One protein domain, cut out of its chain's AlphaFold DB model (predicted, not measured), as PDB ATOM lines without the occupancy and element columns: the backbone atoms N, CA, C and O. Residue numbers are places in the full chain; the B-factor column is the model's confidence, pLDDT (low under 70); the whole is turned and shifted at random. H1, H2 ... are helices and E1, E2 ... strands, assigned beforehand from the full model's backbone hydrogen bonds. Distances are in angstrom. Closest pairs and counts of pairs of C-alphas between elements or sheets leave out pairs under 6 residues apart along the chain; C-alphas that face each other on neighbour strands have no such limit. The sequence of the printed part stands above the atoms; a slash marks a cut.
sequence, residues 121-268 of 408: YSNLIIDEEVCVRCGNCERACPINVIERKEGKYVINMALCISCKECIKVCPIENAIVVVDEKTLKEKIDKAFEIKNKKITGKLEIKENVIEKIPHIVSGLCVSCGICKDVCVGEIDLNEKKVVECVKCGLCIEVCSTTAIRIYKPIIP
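Overview. This is residues 121 to 268 of the 408 residues of the protein "Uncharacterized polyferredoxin-like protein MJ0514.2" of Methanocaldococcus jannaschii (strain ATCC 43067 / DSM 2661 / JAL-1 / JCM 10045 / NBRC 100440) (UniProt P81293). Two lobes stand end to end in an elongated body: one is made of the strand pair E1 and E4 with the hairpin E2 and E3 and the short helices H1 and H2, and the other has the long helix H3 along one side, with the short helices H4 and H5 packed on it and the hairpin E5 and E6 beyond H4. The chain passes from E4 straight into H3, and after H5 the tail runs back towards the first lobe. The printed part has 148 residues, in the order E1 H1 E2 E3 H2 E4 H3 H4 E5 E6 H5, with three separate two-stranded antiparallel sheets; the class is mixed, helices and strands, with under half of the residues in named elements. It is compact, with a radius of gyration of the C-alphas of 16.6 A and spans of 51 by 28 by 27 A.

Arrangement. E1, residues 122 to 126, and E4, residues 176 to 180, are antiparallel neighbours at 158 degrees, with N 125 and O 177 2.9 A apart, within hydrogen-bond range. E2, residues 146 to 149, and E3, residues 152 to 155, form an antiparallel hairpin, with N 149 and O 152 at 2.8 A. The closest C-alphas of E1 and E3 are those of Ile 125 and Ile 155, 6.3 A apart. H1, residues 136 to 139, and H2, residues 165 to 169, touch, closest at the C-alphas of Cys 137 and Cys 166, 4.2 A. In the other lobe, H3, residues 181 to 199, touches H4, residues 226 to 230, closest at the C-alphas of Lys 195 and Val 230, 5.5 A. With residues 187 to 191 alone, H3 touches H5, residues 250 to 254, closest at the C-alphas of Lys 187 and Val 254, 5.1 A. H4 and H5 touch, closest at the C-alphas of Cys 227 and Cys 251, 4.7 A. E5, residues 234 to 236, and E6, residues 241 to 244, form an antiparallel hairpin, with N 236 and O 241 at 2.9 A. H3 is apart from E5 and E6. In H2, H3, H4 and H5 every O i to N i+4 pair is within hydrogen-bond range; H1 is too short for one.

Along the chain. E1 begins at C-alpha 122 (-11.198, 13.105, 37.170) and is 13.2 A long; E4 is 12.7 A. H3, 26.5 A, ends at C-alpha 199 (1.927, 31.822, 14.822). E3 is 10.0 A, E2 9.5 A and E6 9.2 A; H5 ends at C-alpha 254 (-9.777, 26.639, 25.784).

Size, cuts and confidence. The C-alphas farthest apart, of Arg 139 and Gly 201, are 52.0 A apart. The printed part has no cut. The link from H3 to H4, residues 200 to 225, is long; its residues 215 to 216 pair antiparallel with 260 to 261. The mean pLDDT of the printed part is 92.2, and residue 121 is under 70.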
ATOM      1  N   TYR A 121      -9.546   9.270  37.506       68.25
ATOM      2  CA  TYR A 121      -9.836   9.674  36.125       68.25
ATOM      3  C   TYR A 121     -10.360  11.110  36.010       68.25
ATOM      4  O   TYR A 121     -10.527  11.636  34.914       68.25
ATOM      5  N   SER A 122     -10.670  11.745  37.141       84.06
ATOM      6  CA  SER A 122     -11.198  13.105  37.170       84.06
ATOM      7  C   SER A 122     -10.768  13.833  38.432       84.06
ATOM      8  O   SER A 122     -10.659  13.226  39.495       84.06
ATOM      9  N   ASN A 123     -10.555  15.139  38.313       88.31
ATOM     10  CA  ASN A 123     -10.405  16.058  39.430       88.31
ATOM     11  C   ASN A 123     -11.721  16.804  39.649       88.31
ATOM     12  O   ASN A 123     -12.418  17.140  38.692       88.31
ATOM     13  N   LEU A 124     -12.051  17.066  40.913       92.70
ATOM     14  CA  LEU A 124     -13.248  17.805  41.305       92.70
ATOM     15  C   LEU A 124     -12.827  19.138  41.918       92.70
ATOM     16  O   LEU A 124     -12.034  19.152  42.859       92.70
ATOM     17  N   ILE A 125     -13.370  20.241  41.406       93.53
ATOM     18  CA  ILE A 125     -13.068  21.597  41.879       93.53
ATOM     19  C   ILE A 125     -14.389  22.309  42.177       93.53
ATOM     20  O   ILE A 125     -15.298  22.297  41.352       93.53
ATOM     21  N   ILE A 126     -14.528  22.916  43.358       95.28
ATOM     22  CA  ILE A 126     -15.735  23.676  43.711       95.28
ATOM     23  C   ILE A 126     -15.632  25.077  43.110       95.28
ATOM     24  O   ILE A 126     -14.656  25.791  43.318       95.28
ATOM     25  N   ASP A 127     -16.665  25.465  42.377       95.03
ATOM     26  CA  ASP A 127     -16.794  26.769  41.751       95.03
ATOM     27  C   ASP A 127     -17.249  27.814  42.778       95.03
ATOM     28  O   ASP A 127     -18.394  27.809  43.230       95.03
ATOM     29  N   GLU A 128     -16.341  28.709  43.164       93.04
ATOM     30  CA  GLU A 128     -16.551  29.673  44.247       93.04
ATOM     31  C   GLU A 128     -17.613  30.746  43.969       93.04
ATOM     32  O   GLU A 128     -18.161  31.292  44.926       93.04
ATOM     33  N   GLU A 129     -17.925  31.037  42.704       91.58
ATOM     34  CA  GLU A 129     -18.957  32.028  42.351       91.58
ATOM     35  C   GLU A 129     -20.352  31.404  42.266       91.58
ATOM     36  O   GLU A 129     -21.354  32.087  42.455       91.58
ATOM     37  N   VAL A 130     -20.422  30.099  41.989       92.81
ATOM     38  CA  VAL A 130     -21.683  29.350  41.893       92.81
ATOM     39  C   VAL A 130     -22.052  28.718  43.239       92.81
ATOM     40  O   VAL A 130     -23.226  28.525  43.559       92.81
ATOM     41  N   CYS A 131     -21.053  28.374  44.052       93.41
ATOM     42  CA  CYS A 131     -21.243  27.749  45.350       93.41
ATOM     43  C   CYS A 131     -21.939  28.694  46.340       93.41
ATOM     44  O   CYS A 131     -21.370  29.670  46.818       93.41
ATOM     45  N   VAL A 132     -23.138  28.308  46.774       90.57
ATOM     46  CA  VAL A 132     -23.898  28.992  47.839       90.57
ATOM     47  C   VAL A 132     -23.494  28.577  49.253       90.57
ATOM     48  O   VAL A 132     -24.235  28.804  50.197       90.57
ATOM     49  N   ARG A 133     -22.349  27.911  49.426       91.28
ATOM     50  CA  ARG A 133     -21.760  27.621  50.747       91.28
ATOM     51  C   ARG A 133     -22.695  26.879  51.725       91.28
ATOM     52  O   ARG A 133     -22.656  27.121  52.924       91.28
ATOM     53  N   CYS A 134     -23.508  25.947  51.225       88.73
ATOM     54  CA  CYS A 134     -24.463  25.187  52.049       88.73
ATOM     55  C   CYS A 134     -23.846  24.062  52.906       88.73
ATOM     56  O   CYS A 134     -24.541  23.499  53.747       88.73
ATOM     57  N   GLY A 135     -22.591  23.668  52.659       89.73
ATOM     58  CA  GLY A 135     -21.907  22.601  53.407       89.73
ATOM     59  C   GLY A 135     -22.387  21.170  53.134       89.73
ATOM     60  O   GLY A 135     -21.954  20.236  53.803       89.73
ATOM     61  N   ASN A 136     -23.265  20.948  52.149       91.60
ATOM     62  CA  ASN A 136     -23.695  19.590  51.791       91.60
ATOM     63  C   ASN A 136     -22.525  18.722  51.302       91.60
ATOM     64  O   ASN A 136     -22.448  17.554  51.662       91.60
ATOM     65  N   CYS A 137     -21.618  19.285  50.498       95.00
ATOM     66  CA  CYS A 137     -20.478  18.554  49.944       95.00
ATOM     67  C   CYS A 137     -19.505  18.067  51.024       95.00
ATOM     68  O   CYS A 137     -19.066  16.926  50.955       95.00
ATOM     69  N   GLU A 138     -19.212  18.914  52.012       95.26
ATOM     70  CA  GLU A 138     -18.378  18.592  53.173       95.26
ATOM     71  C   GLU A 138     -18.967  17.413  53.956       95.26
ATOM     72  O   GLU A 138     -18.307  16.390  54.095       95.26
ATOM     73  N   ARG A 139     -20.250  17.493  54.339       92.94
ATOM     74  CA  ARG A 139     -20.942  16.423  55.084       92.94
ATOM     75  C   ARG A 139     -21.072  15.106  54.319       92.94
ATOM     76  O   ARG A 139     -21.158  14.052  54.933       92.94
ATOM     77  N   ALA A 140     -21.136  15.166  52.993       94.93
ATOM     78  CA  ALA A 140     -21.292  13.985  52.152       94.93
ATOM     79  C   ALA A 140     -19.961  13.325  51.765       94.93
ATOM     80  O   ALA A 140     -19.967  12.286  51.107       94.93
ATOM     81  N   CYS A 141     -18.817  13.929  52.097       93.94
ATOM     82  CA  CYS A 141     -17.522  13.390  51.717       93.94
ATOM     83  C   CYS A 141     -17.152  12.186  52.606       93.94
ATOM     84  O   CYS A 141     -16.894  12.382  53.789       93.94
ATOM     85  N   PRO A 142     -17.031  10.955  52.069       90.81
ATOM     86  CA  PRO A 142     -16.785   9.760  52.890       90.81
ATOM     87  C   PRO A 142     -15.379   9.711  53.508       90.81
ATOM     88  O   PRO A 142     -15.136   8.942  54.429       90.81
ATOM     89  N   ILE A 143     -14.450  10.510  52.981       91.56
ATOM     90  CA  ILE A 143     -13.041  10.562  53.397       91.56
ATOM     91  C   ILE A 143     -12.638  11.945  53.931       91.56
ATOM     92  O   ILE A 143     -11.454  12.207  54.103       91.56
ATOM     93  N   ASN A 144     -13.606  12.843  54.167       92.78
ATOM     94  CA  ASN A 144     -13.401  14.164  54.781       92.78
ATOM     95  C   ASN A 144     -12.304  15.036  54.127       92.78
ATOM     96  O   ASN A 144     -11.545  15.714  54.811       92.78
ATOM     97  N   VAL A 145     -12.221  15.047  52.791       92.79
ATOM     98  CA  VAL A 145     -11.209  15.828  52.038       92.79
ATOM     99  C   VAL A 145     -11.694  17.204  51.574       92.79
ATOM    100  O   VAL A 145     -11.000  17.888  50.818       92.79
ATOM    101  N   ILE A 146     -12.916  17.578  51.947       95.98
ATOM    102  CA  ILE A 146     -13.526  18.863  51.606       95.98
ATOM    103  C   ILE A 146     -13.558  19.698  52.876       95.98
ATOM    104  O   ILE A 146     -14.153  19.277  53.859       95.98
ATOM    105  N   GLU A 147     -12.945  20.874  52.834       93.93
ATOM    106  CA  GLU A 147     -12.794  21.751  53.994       93.93
ATOM    107  C   GLU A 147     -13.210  23.184  53.662       93.93
ATOM    108  O   GLU A 147     -13.172  23.621  52.504       93.93
ATOM    109  N   ARG A 148     -13.596  23.944  54.688       93.42
ATOM    110  CA  ARG A 148     -13.911  25.365  54.552       93.42
ATOM    111  C   ARG A 148     -12.674  26.229  54.823       93.42
ATOM    112  O   ARG A 148     -12.270  26.389  55.969       93.42
ATOM    113  N   LYS A 149     -12.123  26.849  53.778       90.68
ATOM    114  CA  LYS A 149     -10.988  27.789  53.829       90.68
ATOM    115  C   LYS A 149     -11.426  29.170  53.352       90.68
ATOM    116  O   LYS A 149     -12.032  29.286  52.293       90.68
ATOM    117  N   GLU A 150     -11.167  30.211  54.145       87.95
ATOM    118  CA  GLU A 150     -11.492  31.614  53.801       87.95
ATOM    119  C   GLU A 150     -12.957  31.820  53.355       87.95
ATOM    120  O   GLU A 150     -13.274  32.537  52.408       87.95
ATOM    121  N   GLY A 151     -13.892  31.122  54.010       86.28
ATOM    122  CA  GLY A 151     -15.317  31.180  53.671       86.28
ATOM    123  C   GLY A 151     -15.723  30.419  52.400       86.28
ATOM    124  O   GLY A 151     -16.916  30.378  52.091       86.28
ATOM    125  N   LYS A 152     -14.785  29.776  51.699       91.57
ATOM    126  CA  LYS A 152     -15.002  28.945  50.507       91.57
ATOM    127  C   LYS A 152     -14.819  27.467  50.851       91.57
ATOM    128  O   LYS A 152     -14.108  27.127  51.789       91.57
ATOM    129  N   TYR A 153     -15.459  26.586  50.090       94.47
ATOM    130  CA  TYR A 153     -15.223  25.146  50.198       94.47
ATOM    131  C   TYR A 153     -14.145  24.730  49.203       94.47
ATOM    132  O   TYR A 153     -14.261  25.038  48.019       94.47
ATOM    133  N   VAL A 154     -13.121  24.028  49.680       94.48
ATOM    134  CA  VAL A 154     -11.975  23.578  48.884       94.48
ATOM    135  C   VAL A 154     -11.879  22.060  48.974       94.48
ATOM    136  O   VAL A 154     -11.966  21.490  50.057       94.48
ATOM    137  N   ILE A 155     -11.725  21.401  47.824       93.44
ATOM    138  CA  ILE A 155     -11.487  19.955  47.746       93.44
ATOM    139  C   ILE A 155      -9.982  19.736  47.679       93.44
ATOM    140  O   ILE A 155      -9.325  20.255  46.772       93.44
ATOM    141  N   ASN A 156      -9.432  18.927  48.583       90.02
ATOM    142  CA  ASN A 156      -8.056  18.478  48.444       90.02
ATOM    143  C   ASN A 156      -7.953  17.517  47.249       90.02
ATOM    144  O   ASN A 156      -8.329  16.346  47.324       90.02
ATOM    145  N   MET A 157      -7.440  18.030  46.129       85.91
ATOM    146  CA  MET A 157      -7.321  17.279  44.880       85.91
ATOM    147  C   MET A 157      -6.395  16.063  45.000       85.91
ATOM    148  O   MET A 157      -6.591  15.108  44.257       85.91
ATOM    149  N   ALA A 158      -5.401  16.075  45.894       81.30
ATOM    150  CA  ALA A 158      -4.484  14.948  46.079       81.30
ATOM    151  C   ALA A 158      -5.154  13.782  46.820       81.30
ATOM    152  O   ALA A 158      -4.924  12.629  46.480       81.30
ATOM    153  N   LEU A 159      -6.018  14.085  47.791       83.56
ATOM    154  CA  LEU A 159      -6.697  13.079  48.615       83.56
ATOM    155  C   LEU A 159      -8.026  12.594  48.018       83.56
ATOM    156  O   LEU A 159      -8.519  11.525  48.369       83.56
ATOM    157  N   CYS A 160      -8.656  13.392  47.155       87.62
ATOM    158  CA  CYS A 160      -9.960  13.072  46.585       87.62
ATOM    159  C   CYS A 160      -9.923  11.805  45.716       87.62
ATOM    160  O   CYS A 160      -9.236  11.751  44.700       87.62
ATOM    161  N   ILE A 161     -10.759  10.824  46.073       84.88
ATOM    162  CA  ILE A 161     -10.941   9.560  45.333       84.88
ATOM    163  C   ILE A 161     -11.983   9.647  44.203       84.88
ATOM    164  O   ILE A 161     -12.351   8.634  43.616       84.88
ATOM    165  N   SER A 162     -12.523  10.836  43.929       87.29
ATOM    166  CA  SER A 162     -13.476  11.092  42.838       87.29
ATOM    167  C   SER A 162     -14.744  10.221  42.850       87.29
ATOM    168  O   SER A 162     -15.295   9.894  41.801       87.29
ATOM    169  N   CYS A 163     -15.277   9.923  44.044       89.84
ATOM    170  CA  CYS A 163     -16.537   9.184  44.241       89.84
ATOM    171  C   CYS A 163     -17.804   9.951  43.801       89.84
ATOM    172  O   CYS A 163     -18.880   9.366  43.692       89.84
ATOM    173  N   LYS A 164     -17.683  11.266  43.547       93.02
ATOM    174  CA  LYS A 164     -18.746  12.180  43.079       93.02
ATOM    175  C   LYS A 164     -19.940  12.353  44.031       93.02
ATOM    176  O   LYS A 164     -20.934  12.961  43.641       93.02
ATOM    177  N   GLU A 165     -19.839  11.922  45.285       95.00
ATOM    178  CA  GLU A 165     -20.929  12.082  46.260       95.00
ATOM    179  C   GLU A 165     -21.246  13.560  46.534       95.00
ATOM    180  O   GLU A 165     -22.405  13.968  46.526       95.00
ATOM    181  N   CYS A 166     -20.209  14.401  46.611       95.83
ATOM    182  CA  CYS A 166     -20.350  15.853  46.716       95.83
ATOM    183  C   CYS A 166     -21.160  16.467  45.561       95.83
ATOM    184  O   CYS A 166     -21.889  17.436  45.774       95.83
ATOM    185  N   ILE A 167     -21.069  15.898  44.352       95.47
ATOM    186  CA  ILE A 167     -21.858  16.337  43.199       95.47
ATOM    187  C   ILE A 167     -23.312  15.961  43.424       95.47
ATOM    188  O   ILE A 167     -24.163  16.829  43.260       95.47
ATOM    189  N   LYS A 168     -23.614  14.718  43.816       94.27
ATOM    190  CA  LYS A 168     -24.997  14.246  44.004       94.27
ATOM    191  C   LYS A 168     -25.766  15.110  45.002       94.27
ATOM    192  O   LYS A 168     -26.857  15.571  44.682       94.27
ATOM    193  N   VAL A 169     -25.162  15.405  46.154       93.46
ATOM    194  CA  VAL A 169     -25.798  16.198  47.222       93.46
ATOM    195  C   VAL A 169     -25.832  17.706  46.954       93.46
ATOM    196  O   VAL A 169     -26.507  18.452  47.673       93.46
ATOM    197  N   CYS A 170     -25.070  18.192  45.969       93.71
ATOM    198  CA  CYS A 170     -25.059  19.607  45.631       93.71
ATOM    199  C   CYS A 170     -26.398  19.992  44.981       93.71
ATOM    200  O   CYS A 170     -26.750  19.405  43.955       93.71
ATOM    201  N   PRO A 171     -27.130  20.988  45.519       91.17
ATOM    202  CA  PRO A 171     -28.426  21.386  44.977       91.17
ATOM    203  C   PRO A 171     -28.317  22.262  43.719       91.17
ATOM    204  O   PRO A 171     -29.341  22.571  43.119       91.17
ATOM    205  N   ILE A 172     -27.108  22.662  43.313       93.32
ATOM    206  CA  ILE A 172     -26.862  23.588  42.201       93.32
ATOM    207  C   ILE A 172     -26.203  22.847  41.038       93.32
ATOM    208  O   ILE A 172     -25.296  22.033  41.228       93.32
ATOM    209  N   GLU A 173     -26.673  23.115  39.825       92.39
ATOM    210  CA  GLU A 173     -26.093  22.604  38.589       92.39
ATOM    211  C   GLU A 173     -24.673  23.161  38.402       92.39
ATOM    212  O   GLU A 173     -24.427  24.356  38.541       92.39
ATOM    213  N   ASN A 174     -23.720  22.287  38.071       91.80
ATOM    214  CA  ASN A 174     -22.352  22.664  37.687       91.80
ATOM    215  C   ASN A 174     -21.578  23.532  38.706       91.80
ATOM    216  O   ASN A 174     -20.621  24.212  38.326       91.80
ATOM    217  N   ALA A 175     -21.960  23.496  39.989       94.53
ATOM    218  CA  ALA A 175     -21.223  24.144  41.080       94.53
ATOM    219  C   ALA A 175     -19.927  23.404  41.453       94.53
ATOM    220  O   ALA A 175     -19.056  23.965  42.110       94.53
ATOM    221  N   ILE A 176     -19.805  22.136  41.062       95.21
ATOM    222  CA  ILE A 176     -18.581  21.344  41.186       95.21
ATOM    223  C   ILE A 176     -18.149  20.987  39.770       95.21
ATOM    224  O   ILE A 176     -18.855  20.263  39.067       95.21
ATOM    225  N   VAL A 177     -17.014  21.534  39.350       93.67
ATOM    226  CA  VAL A 177     -16.412  21.321  38.037       93.67
ATOM    227  C   VAL A 177     -15.686  19.983  38.047       93.67
ATOM    228  O   VAL A 177     -14.852  19.723  38.916       93.67
ATOM    229  N   VAL A 178     -16.015  19.139  37.074       92.55
ATOM    230  CA  VAL A 178     -15.320  17.878  36.812       92.55
ATOM    231  C   VAL A 178     -14.299  18.137  35.714       92.55
ATOM    232  O   VAL A 178     -14.663  18.591  34.634       92.55
ATOM    233  N   VAL A 179     -13.033  17.853  35.995       88.62
ATOM    234  CA  VAL A 179     -11.942  17.953  35.023       88.62
ATOM    235  C   VAL A 179     -11.384  16.556  34.818       88.62
ATOM    236  O   VAL A 179     -10.630  16.058  35.655       88.62
ATOM    237  N   ASP A 180     -11.801  15.904  33.741       87.50
ATOM    238  CA  ASP A 180     -11.283  14.602  33.331       87.50
ATOM    239  C   ASP A 180     -10.196  14.732  32.254       87.50
ATOM    240  O   ASP A 180      -9.990  15.789  31.653       87.50
ATOM    241  N   GLU A 181      -9.460  13.641  32.049       84.81
ATOM    242  CA  GLU A 181      -8.358  13.577  31.085       84.81
ATOM    243  C   GLU A 181      -8.830  13.845  29.650       84.81
ATOM    244  O   GLU A 181      -8.151  14.537  28.892       84.81
ATOM    245  N   LYS A 182     -10.026  13.361  29.297       85.10
ATOM    246  CA  LYS A 182     -10.626  13.565  27.976       85.10
ATOM    247  C   LYS A 182     -10.852  15.053  27.697       85.10
ATOM    248  O   LYS A 182     -10.345  15.570  26.706       85.10
ATOM    249  N   THR A 183     -11.548  15.746  28.596       86.61
ATOM    250  CA  THR A 183     -11.828  17.183  28.486       86.61
ATOM    251  C   THR A 183     -10.530  17.983  28.469       86.61
ATOM    252  O   THR A 183     -10.398  18.943  27.712       86.61
ATOM    253  N   LEU A 184      -9.548  17.595  29.288       87.20
ATOM    254  CA  LEU A 184      -8.244  18.248  29.310       87.20
ATOM    255  C   LEU A 184      -7.538  18.130  27.953       87.20
ATOM    256  O   LEU A 184      -7.084  19.145  27.430       87.20
ATOM    257  N   LYS A 185      -7.495  16.924  27.376       88.22
ATOM    258  CA  LYS A 185      -6.893  16.665  26.066       88.22
ATOM    259  C   LYS A 185      -7.580  17.464  24.961       88.22
ATOM    260  O   LYS A 185      -6.908  18.210  24.259       88.22
ATOM    261  N   GLU A 186      -8.909  17.405  24.877       90.91
ATOM    262  CA  GLU A 186      -9.693  18.153  23.881       90.91
ATOM    263  C   GLU A 186      -9.412  19.666  23.936       90.91
ATOM    264  O   GLU A 186      -9.244  20.327  22.908       90.91
ATOM    265  N   LYS A 187      -9.326  20.232  25.145       92.35
ATOM    266  CA  LYS A 187      -9.039  21.658  25.359       92.35
ATOM    267  C   LYS A 187      -7.602  22.027  24.982       92.35
ATOM    268  O   LYS A 187      -7.393  23.098  24.411       92.35
ATOM    269  N   ILE A 188      -6.632  21.161  25.282       91.21
ATOM    270  CA  ILE A 188      -5.219  21.344  24.914       91.21
ATOM    271  C   ILE A 188      -5.047  21.278  23.396       91.21
ATOM    272  O   ILE A 188      -4.417  22.170  22.828       91.21
ATOM    273  N   ASP A 189      -5.643  20.286  22.736       93.24
ATOM    274  CA  ASP A 189      -5.569  20.117  21.281       93.24
ATOM    275  C   ASP A 189      -6.144  21.349  20.567       93.24
ATOM    276  O   ASP A 189      -5.507  21.931  19.686       93.24
ATOM    277  N   LYS A 190      -7.305  21.834  21.030       94.49
ATOM    278  CA  LYS A 190      -7.917  23.067  20.521       94.49
ATOM    279  C   LYS A 190      -7.026  24.293  20.736       94.49
ATOM    280  O   LYS A 190      -6.887  25.130  19.843       94.49
ATOM    281  N   ALA A 191      -6.404  24.419  21.907       94.25
ATOM    282  CA  ALA A 191      -5.485  25.519  22.176       94.25
ATOM    283  C   ALA A 191      -4.247  25.474  21.274       94.25
ATOM    284  O   ALA A 191      -3.811  26.517  20.785       94.25
ATOM    285  N   PHE A 192      -3.708  24.280  21.027       93.88
ATOM    286  CA  PHE A 192      -2.582  24.073  20.127       93.88
ATOM    287  C   PHE A 192      -2.937  24.462  18.687       93.88
ATOM    288  O   PHE A 192      -2.171  25.175  18.040       93.88
ATOM    289  N   GLU A 193      -4.127  24.091  18.206       94.68
ATOM    290  CA  GLU A 193      -4.627  24.503  16.891       94.68
ATOM    291  C   GLU A 193      -4.701  26.035  16.762       94.68
ATOM    292  O   GLU A 193      -4.173  26.610  15.806       94.68
ATOM    293  N   ILE A 194      -5.306  26.712  17.745       94.07
ATOM    294  CA  ILE A 194      -5.429  28.177  17.757       94.07
ATOM    295  C   ILE A 194      -4.046  28.836  17.811       94.07
ATOM    296  O   ILE A 194      -3.772  29.760  17.045       94.07
ATOM    297  N   LYS A 195      -3.152  28.340  18.675       92.97
ATOM    298  CA  LYS A 195      -1.777  28.836  18.808       92.97
ATOM    299  C   LYS A 195      -1.007  28.700  17.495       92.97
ATOM    300  O   LYS A 195      -0.353  29.651  17.074       92.97
ATOM    301  N   ASN A 196      -1.139  27.573  16.798       92.98
ATOM    302  CA  ASN A 196      -0.498  27.360  15.501       92.98
ATOM    303  C   ASN A 196      -1.064  28.277  14.415       92.98
ATOM    304  O   ASN A 196      -0.295  28.855  13.647       92.98
ATOM    305  N   LYS A 197      -2.388  28.473  14.364       93.63
ATOM    306  CA  LYS A 197      -3.006  29.455  13.456       93.63
ATOM    307  C   LYS A 197      -2.511  30.872  13.752       93.63
ATOM    308  O   LYS A 197      -2.241  31.623  12.820       93.63
ATOM    309  N   LYS A 198      -2.329  31.221  15.030       91.22
ATOM    310  CA  LYS A 198      -1.814  32.528  15.460       91.22
ATOM    311  C   LYS A 198      -0.370  32.743  15.002       91.22
ATOM    312  O   LYS A 198      -0.078  33.767  14.399       91.22
ATOM    313  N   ILE A 199       0.510  31.764  15.229       90.62
ATOM    314  CA  ILE A 199       1.927  31.822  14.822       90.62
ATOM    315  C   ILE A 199       2.073  31.863  13.296       90.62
ATOM    316  O   ILE A 199       2.917  32.584  12.777       90.62
ATOM    317  N   THR A 200       1.247  31.109  12.567       93.52
ATOM    318  CA  THR A 200       1.292  31.057  11.094       93.52
ATOM    319  C   THR A 200       0.594  32.239  10.412       93.52
ATOM    320  O   THR A 200       0.565  32.283   9.185       93.52
ATOM    321  N   GLY A 201       0.005  33.174  11.170       89.11
ATOM    322  CA  GLY A 201      -0.751  34.308  10.626       89.11
ATOM    323  C   GLY A 201      -2.085  33.926   9.971       89.11
ATOM    324  O   GLY A 201      -2.674  34.736   9.267       89.11
ATOM    325  N   LYS A 202      -2.570  32.697  10.188       92.16
ATOM    326  CA  LYS A 202      -3.821  32.156   9.625       92.16
ATOM    327  C   LYS A 202      -5.012  32.244  10.587       92.16
ATOM    328  O   LYS A 202      -6.063  31.666  10.318       92.16
ATOM    329  N   LEU A 203      -4.843  32.872  11.750       91.13
ATOM    330  CA  LEU A 203      -5.919  33.013  12.726       91.13
ATOM    331  C   LEU A 203      -6.838  34.171  12.332       91.13
ATOM    332  O   LEU A 203      -6.496  35.334  12.525       91.13
ATOM    333  N   GLU A 204      -8.024  33.842  11.832       89.83
ATOM    334  CA  GLU A 204      -9.097  34.812  11.618       89.83
ATOM    335  C   GLU A 204      -9.774  35.142  12.952       89.83
ATOM    336  O   GLU A 204     -10.424  34.295  13.572       89.83
ATOM    337  N   ILE A 205      -9.604  36.378  13.419       88.75
ATOM    338  CA  ILE A 205     -10.134  36.833  14.704       88.75
ATOM    339  C   ILE A 205     -11.424  37.605  14.455       88.75
ATOM    340  O   ILE A 205     -11.438  38.606  13.744       88.75
ATOM    341  N   LYS A 206     -12.510  37.151  15.082       90.44
ATOM    342  CA  LYS A 206     -13.759  37.909  15.169       90.44
ATOM    343  C   LYS A 206     -13.760  38.702  16.471       90.44
ATOM    344  O   LYS A 206     -13.600  38.122  17.546       90.44
ATOM    345  N   GLU A 207     -13.932  40.011  16.375       90.40
ATOM    346  CA  GLU A 207     -14.053  40.890  17.538       90.40
ATOM    347  C   GLU A 207     -15.507  40.983  18.008       90.40
ATOM    348  O   GLU A 207     -16.434  40.780  17.226       90.40
ATOM    349  N   ASN A 208     -15.710  41.309  19.288       91.86
ATOM    350  CA  ASN A 208     -17.042  41.507  19.883       91.86
ATOM    351  C   ASN A 208     -18.000  40.310  19.728       91.86
ATOM    352  O   ASN A 208     -19.215  40.478  19.675       91.86
ATOM    353  N   VAL A 209     -17.456  39.090  19.708       93.77
ATOM    354  CA  VAL A 209     -18.231  37.837  19.738       93.77
ATOM    355  C   VAL A 209     -18.937  37.670  21.083       93.77
ATOM    356  O   VAL A 209     -20.035  37.124  21.150       93.77
ATOM    357  N   ILE A 210     -18.306  38.141  22.161       93.68
ATOM    358  CA  ILE A 210     -18.866  38.114  23.511       93.68
ATOM    359  C   ILE A 210     -19.235  39.518  24.001       93.68
ATOM    360  O   ILE A 210     -18.570  40.500  23.679       93.68
ATOM    361  N   GLU A 211     -20.279  39.612  24.828       92.65
ATOM    362  CA  GLU A 211     -20.851  40.894  25.272       92.65
ATOM    363  C   GLU A 211     -19.886  41.712  26.151       92.65
ATOM    364  O   GLU A 211     -19.699  42.925  25.977       92.65
ATOM    365  N   LYS A 212     -19.240  41.038  27.108       93.93
ATOM    366  CA  LYS A 212     -18.393  41.646  28.143       93.93
ATOM    367  C   LYS A 212     -17.004  41.016  28.151       93.93
ATOM    368  O   LYS A 212     -16.804  39.908  27.661       93.93
ATOM    369  N   ILE A 213     -16.048  41.739  28.728       94.68
ATOM    370  CA  ILE A 213     -14.700  41.222  28.968       94.68
ATOM    371  C   ILE A 213     -14.809  40.088  30.001       94.68
ATOM    372  O   ILE A 213     -15.438  40.294  31.040       94.68
ATOM    373  N   PRO A 214     -14.252  38.895  29.728       95.61
ATOM    374  CA  PRO A 214     -14.286  37.801  30.680       95.61
ATOM    375  C   PRO A 214     -13.321  38.068  31.836       95.61
ATOM    376  O   PRO A 214     -12.238  38.618  31.640       95.61
ATOM    377  N   HIS A 215     -13.683  37.629  33.034       95.87
ATOM    378  CA  HIS A 215     -12.805  37.613  34.200       95.87
ATOM    379  C   HIS A 215     -12.288  36.196  34.475       95.87
ATOM    380  O   HIS A 215     -12.755  35.213  33.893       95.87
ATOM    381  N   ILE A 216     -11.295  36.097  35.361       96.48
ATOM    382  CA  ILE A 216     -10.686  34.830  35.768       96.48
ATOM    383  C   ILE A 216     -11.111  34.508  37.200       96.48
ATOM    384  O   ILE A 216     -10.764  35.213  38.144       96.48
ATOM    385  N   VAL A 217     -11.820  33.397  37.371       94.84
ATOM    386  CA  VAL A 217     -12.230  32.891  38.681       94.84
ATOM    387  C   VAL A 217     -11.025  32.336  39.420       94.84
ATOM    388  O   VAL A 217     -10.403  31.351  39.003       94.84
ATOM    389  N   SER A 218     -10.699  32.972  40.541       92.04
ATOM    390  CA  SER A 218      -9.448  32.745  41.253       92.04
ATOM    391  C   SER A 218      -9.283  31.300  41.726       92.04
ATOM    392  O   SER A 218      -8.208  30.735  41.521       92.04
ATOM    393  N   GLY A 219     -10.338  30.688  42.270       89.41
ATOM    394  CA  GLY A 219     -10.326  29.317  42.785       89.41
ATOM    395  C   GLY A 219     -10.338  28.217  41.717       89.41
ATOM    396  O   GLY A 219     -10.034  27.070  42.026       89.41
ATOM    397  N   LEU A 220     -10.663  28.549  40.461       92.97
ATOM    398  CA  LEU A 220     -10.680  27.592  39.346       92.97
ATOM    399  C   LEU A 220      -9.411  27.662  38.483       92.97
ATOM    400  O   LEU A 220      -9.098  26.719  37.752       92.97
ATOM    401  N   CYS A 221      -8.696  28.786  38.505       93.81
ATOM    402  CA  CYS A 221      -7.502  28.980  37.693       93.81
ATOM    403  C   CYS A 221      -6.294  28.242  38.288       93.81
ATOM    404  O   CYS A 221      -5.889  28.521  39.416       93.81
ATOM    405  N   VAL A 222      -5.690  27.354  37.491       90.05
ATOM    406  CA  VAL A 222      -4.466  26.597  37.834       90.05
ATOM    407  C   VAL A 222      -3.202  27.163  37.170       90.05
ATOM    408  O   VAL A 222      -2.179  26.492  37.118       90.05
ATOM    409  N   SER A 223      -3.278  28.378  36.616       90.96
ATOM    410  CA  SER A 223      -2.150  29.085  35.984       90.96
ATOM    411  C   SER A 223      -1.414  28.289  34.892       90.96
ATOM    412  O   SER A 223      -0.205  28.412  34.733       90.96
ATOM    413  N   CYS A 224      -2.140  27.500  34.091       90.93
ATOM    414  CA  CYS A 224      -1.556  26.654  33.040       90.93
ATOM    415  C   CYS A 224      -1.008  27.409  31.813       90.93
ATOM    416  O   CYS A 224      -0.404  26.787  30.947       90.93
ATOM    417  N   GLY A 225      -1.260  28.716  31.676       93.31
ATOM    418  CA  GLY A 225      -0.764  29.521  30.549       93.31
ATOM    419  C   GLY A 225      -1.577  29.431  29.251       93.31
ATOM    420  O   GLY A 225      -1.469  30.318  28.412       93.31
ATOM    421  N   ILE A 226      -2.460  28.438  29.103       94.19
ATOM    422  CA  ILE A 226      -3.182  28.160  27.846       94.19
ATOM    423  C   ILE A 226      -3.967  29.377  27.327       94.19
ATOM    424  O   ILE A 226      -3.943  29.687  26.139       94.19
ATOM    425  N   CYS A 227      -4.652  30.104  28.212       95.17
ATOM    426  CA  CYS A 227      -5.412  31.290  27.819       95.17
ATOM    427  C   CYS A 227      -4.523  32.428  27.309       95.17
ATOM    428  O   CYS A 227      -4.937  33.156  26.412       95.17
ATOM    429  N   LYS A 228      -3.314  32.571  27.865       95.04
ATOM    430  CA  LYS A 228      -2.328  33.575  27.456       95.04
ATOM    431  C   LYS A 228      -1.776  33.241  26.071       95.04
ATOM    432  O   LYS A 228      -1.670  34.131  25.235       95.04
ATOM    433  N   ASP A 229      -1.526  31.961  25.799       93.35
ATOM    434  CA  ASP A 229      -1.042  31.494  24.496       93.35
ATOM    435  C   ASP A 229      -2.009  31.836  23.349       93.35
ATOM    436  O   ASP A 229      -1.578  32.284  22.280       93.35
ATOM    437  N   VAL A 230      -3.317  31.674  23.578       94.12
ATOM    438  CA  VAL A 230      -4.353  31.950  22.565       94.12
ATOM    439  C   VAL A 230      -4.845  33.399  22.543       94.12
ATOM    440  O   VAL A 230      -5.520  33.789  21.592       94.12
ATOM    441  N   CYS A 231      -4.547  34.202  23.569       94.97
ATOM    442  CA  CYS A 231      -5.042  35.576  23.661       94.97
ATOM    443  C   CYS A 231      -4.445  36.452  22.557       94.97
ATOM    444  O   CYS A 231      -3.250  36.377  22.290       94.97
ATOM    445  N   VAL A 232      -5.261  37.290  21.923       92.68
ATOM    446  CA  VAL A 232      -4.805  38.269  20.918       92.68
ATOM    447  C   VAL A 232      -4.362  39.577  21.577       92.68
ATOM    448  O   VAL A 232      -3.445  40.216  21.082       92.68
ATOM    449  N   GLY A 233      -4.998  39.945  22.691       93.13
ATOM    450  CA  GLY A 233      -4.546  41.028  23.563       93.13
ATOM    451  C   GLY A 233      -3.677  40.486  24.695       93.13
ATOM    452  O   GLY A 233      -2.847  39.598  24.491       93.13
ATOM    453  N   GLU A 234      -3.941  40.934  25.919       94.92
ATOM    454  CA  GLU A 234      -3.088  40.672  27.075       94.92
ATOM    455  C   GLU A 234      -3.865  40.089  28.262       94.92
ATOM    456  O   GLU A 234      -4.924  40.580  28.664       94.92
ATOM    457  N   ILE A 235      -3.315  39.016  28.838       96.35
ATOM    458  CA  ILE A 235      -3.795  38.391  30.073       96.35
ATOM    459  C   ILE A 235      -2.628  38.311  31.052       96.35
ATOM    460  O   ILE A 235      -1.626  37.639  30.778       96.35
ATOM    461  N   ASP A 236      -2.808  38.921  32.219       95.23
ATOM    462  CA  ASP A 236      -1.912  38.779  33.356       95.23
ATOM    463  C   ASP A 236      -2.412  37.650  34.268       95.23
ATOM    464  O   ASP A 236      -3.430  37.758  34.957       95.23
ATOM    465  N   LEU A 237      -1.689  36.530  34.265       93.54
ATOM    466  CA  LEU A 237      -2.001  35.368  35.098       93.54
ATOM    467  C   LEU A 237      -1.548  35.510  36.555       93.54
ATOM    468  O   LEU A 237      -2.072  34.782  37.398       93.54
ATOM    469  N   ASN A 238      -0.628  36.429  36.861       92.97
ATOM    470  CA  ASN A 238      -0.204  36.694  38.233       92.97
ATOM    471  C   ASN A 238      -1.300  37.464  38.969       92.97
ATOM    472  O   ASN A 238      -1.728  37.060  40.048       92.97
ATOM    473  N   GLU A 239      -1.823  38.517  38.333       93.71
ATOM    474  CA  GLU A 239      -2.958  39.280  38.860       93.71
ATOM    475  C   GLU A 239      -4.321  38.627  38.580       93.71
ATOM    476  O   GLU A 239      -5.340  39.074  39.107       93.71
ATOM    477  N   LYS A 240      -4.354  37.561  37.764       93.47
ATOM    478  CA  LYS A 240      -5.573  36.898  37.266       93.47
ATOM    479  C   LYS A 240      -6.537  37.884  36.586       93.47
ATOM    480  O   LYS A 240      -7.750  37.825  36.786       93.47
ATOM    481  N   LYS A 241      -5.998  38.777  35.752       94.70
ATOM    482  CA  LYS A 241      -6.750  39.819  35.039       94.70
ATOM    483  C   LYS A 241      -6.580  39.711  33.532       94.70
ATOM    484  O   LYS A 241      -5.514  39.384  33.020       94.70
ATOM    485  N   VAL A 242      -7.653  40.032  32.819       95.04
ATOM    486  CA  VAL A 242      -7.605  40.306  31.382       95.04
ATOM    487  C   VAL A 242      -7.367  41.805  31.230       95.04
ATOM    488  O   VAL A 242      -8.208  42.592  31.658       95.04
ATOM    489  N   VAL A 243      -6.210  42.183  30.690       95.10
ATOM    490  CA  VAL A 243      -5.751  43.579  30.602       95.10
ATOM    491  C   VAL A 243      -6.261  44.205  29.308       95.10
ATOM    492  O   VAL A 243      -6.972  45.205  29.338       95.10
ATOM    493  N   GLU A 244      -5.998  43.545  28.178       95.14
ATOM    494  CA  GLU A 244      -6.429  43.992  26.853       95.14
ATOM    495  C   GLU A 244      -7.249  42.893  26.171       95.14
ATOM    496  O   GLU A 244      -6.810  41.746  26.055       95.14
ATOM    497  N   CYS A 245      -8.465  43.217  25.721       95.88
ATOM    498  CA  CYS A 245      -9.398  42.223  25.198       95.88
ATOM    499  C   CYS A 245     -10.200  42.737  24.002       95.88
ATOM    500  O   CYS A 245     -10.970  43.684  24.126       95.88
ATOM    501  N   VAL A 246     -10.125  42.008  22.887       94.80
ATOM    502  CA  VAL A 246     -10.956  42.228  21.684       94.80
ATOM    503  C   VAL A 246     -12.297  41.477  21.720       94.80
ATOM    504  O   VAL A 246     -13.029  41.427  20.734       94.80
ATOM    505  N   LYS A 247     -12.627  40.837  22.852       95.30
ATOM    506  CA  LYS A 247     -13.868  40.068  23.051       95.30
ATOM    507  C   LYS A 247     -14.104  38.970  21.992       95.30
ATOM    508  O   LYS A 247     -15.224  38.769  21.530       95.30
ATOM    509  N   CYS A 248     -13.057  38.226  21.631       94.88
ATOM    510  CA  CYS A 248     -13.154  37.106  20.681       94.88
ATOM    511  C   CYS A 248     -13.658  35.790  21.302       94.88
ATOM    512  O   CYS A 248     -14.131  34.916  20.587       94.88
ATOM    513  N   GLY A 249     -13.531  35.617  22.623       94.46
ATOM    514  CA  GLY A 249     -13.990  34.417  23.339       94.46
ATOM    515  C   GLY A 249     -13.039  33.211  23.329       94.46
ATOM    516  O   GLY A 249     -13.284  32.260  24.067       94.46
ATOM    517  N   LEU A 250     -11.915  33.250  22.601       95.56
ATOM    518  CA  LEU A 250     -10.979  32.114  22.488       95.56
ATOM    519  C   LEU A 250     -10.494  31.582  23.847       95.56
ATOM    520  O   LEU A 250     -10.417  30.374  24.053       95.56
ATOM    521  N   CYS A 251     -10.209  32.474  24.801       95.94
ATOM    522  CA  CYS A 251      -9.768  32.105  26.149       95.94
ATOM    523  C   CYS A 251     -10.828  31.315  26.943       95.94
ATOM    524  O   CYS A 251     -10.468  30.436  27.727       95.94
ATOM    525  N   ILE A 252     -12.119  31.587  26.717       95.13
ATOM    526  CA  ILE A 252     -13.242  30.857  27.327       95.13
ATOM    527  C   ILE A 252     -13.303  29.442  26.741       95.13
ATOM    528  O   ILE A 252     -13.463  28.460  27.467       95.13
ATOM    529  N   GLU A 253     -13.115  29.318  25.426       94.00
ATOM    530  CA  GLU A 253     -13.219  28.038  24.728       94.00
ATOM    531  C   GLU A 253     -12.138  27.033  25.129       94.00
ATOM    532  O   GLU A 253     -12.419  25.834  25.170       94.00
ATOM    533  N   VAL A 254     -10.927  27.498  25.445       95.07
ATOM    534  CA  VAL A 254      -9.777  26.639  25.784       95.07
ATOM    535  C   VAL A 254      -9.603  26.388  27.283       95.07
ATOM    536  O   VAL A 254      -8.776  25.572  27.679       95.07
ATOM    537  N   CYS A 255     -10.360  27.065  28.149       94.66
ATOM    538  CA  CYS A 255     -10.201  26.908  29.591       94.66
ATOM    539  C   CYS A 255     -10.784  25.568  30.080       94.66
ATOM    540  O   CYS A 255     -12.004  25.401  30.149       94.66
ATOM    541  N   SER A 256      -9.922  24.620  30.461       91.33
ATOM    542  CA  SER A 256     -10.333  23.277  30.914       91.33
ATOM    543  C   SER A 256     -11.056  23.275  32.262       91.33
ATOM    544  O   SER A 256     -11.905  22.426  32.502       91.33
ATOM    545  N   THR A 257     -10.752  24.232  33.142       91.69
ATOM    546  CA  THR A 257     -11.385  24.352  34.466       91.69
ATOM    547  C   THR A 257     -12.593  25.289  34.470       91.69
ATOM    548  O   THR A 257     -13.198  25.502  35.518       91.69
ATOM    549  N   THR A 258     -12.962  25.870  33.320       93.66
ATOM    550  CA  THR A 258     -14.020  26.897  33.192       93.66
ATOM    551  C   THR A 258     -13.790  28.158  34.042       93.66
ATOM    552  O   THR A 258     -14.733  28.881  34.369       93.66
ATOM    553  N   ALA A 259     -12.529  28.431  34.398       95.56
ATOM    554  CA  ALA A 259     -12.129  29.595  35.180       95.56
ATOM    555  C   ALA A 259     -12.322  30.924  34.440       95.56
ATOM    556  O   ALA A 259     -12.535  31.937  35.091       95.56
ATOM    557  N   ILE A 260     -12.231  30.942  33.107       95.43
ATOM    558  CA  ILE A 260     -12.392  32.166  32.310       95.43
ATOM    559  C   ILE A 260     -13.814  32.238  31.773       95.43
ATOM    560  O   ILE A 260     -14.234  31.350  31.030       95.43
ATOM    561  N   ARG A 261     -14.550  33.287  32.145       95.01
ATOM    562  CA  ARG A 261     -15.963  33.471  31.778       95.01
ATOM    563  C   ARG A 261     -16.434  34.898  32.035       95.01
ATOM    564  O   ARG A 261     -15.707  35.693  32.604       95.01
ATOM    565  N   ILE A 262     -17.659  35.208  31.619       93.85
ATOM    566  CA  ILE A 262     -18.298  36.522  31.830       93.85
ATOM    567  C   ILE A 262     -19.243  36.482  33.024       93.85
ATOM    568  O   ILE A 262     -19.250  37.353  33.884       93.85
ATOM    569  N   TYR A 263     -20.093  35.467  33.034       90.02
ATOM    570  CA  TYR A 263     -21.121  35.278  34.030       90.02
ATOM    571  C   TYR A 263     -21.532  33.813  33.998       90.02
ATOM    572  O   TYR A 263     -21.537  33.185  32.936       90.02
ATOM    573  N   LYS A 264     -21.868  33.266  35.162       89.95
ATOM    574  CA  LYS A 264     -22.433  31.928  35.275       89.95
ATOM    575  C   LYS A 264     -23.660  32.006  36.180       89.95
ATOM    576  O   LYS A 264     -23.502  32.349  37.352       89.95
ATOM    577  N   PRO A 265     -24.870  31.734  35.661       87.23
ATOM    578  CA  PRO A 265     -26.073  31.765  36.479       87.23
ATOM    579  C   PRO A 265     -26.050  30.647  37.523       87.23
ATOM    580  O   PRO A 265     -25.550  29.548  37.273       87.23
ATOM    581  N   ILE A 266     -26.627  30.923  38.692       88.19
ATOM    582  CA  ILE A 266     -26.848  29.915  39.730       88.19
ATOM    583  C   ILE A 266     -28.157  29.201  39.403       88.19
ATOM    584  O   ILE A 266     -29.238  29.738  39.628       88.19
ATOM    585  N   ILE A 267     -28.055  27.989  38.861       89.89
ATOM    586  CA  ILE A 267     -29.216  27.191  38.458       89.89
ATOM    587  C   ILE A 267     -29.398  26.048  39.461       89.89
ATOM    588  O   ILE A 267     -28.483  25.242  39.642       89.89
ATOM    589  N   PRO A 268     -30.549  25.932  40.129       89.58
ATOM    590  CA  PRO A 268     -30.818  24.796  40.993       89.58
ATOM    591  C   PRO A 268     -31.145  23.545  40.178       89.58
ATOM    592  O   PRO A 268     -31.862  23.606  39.181       89.58
TER     593      PRO A 268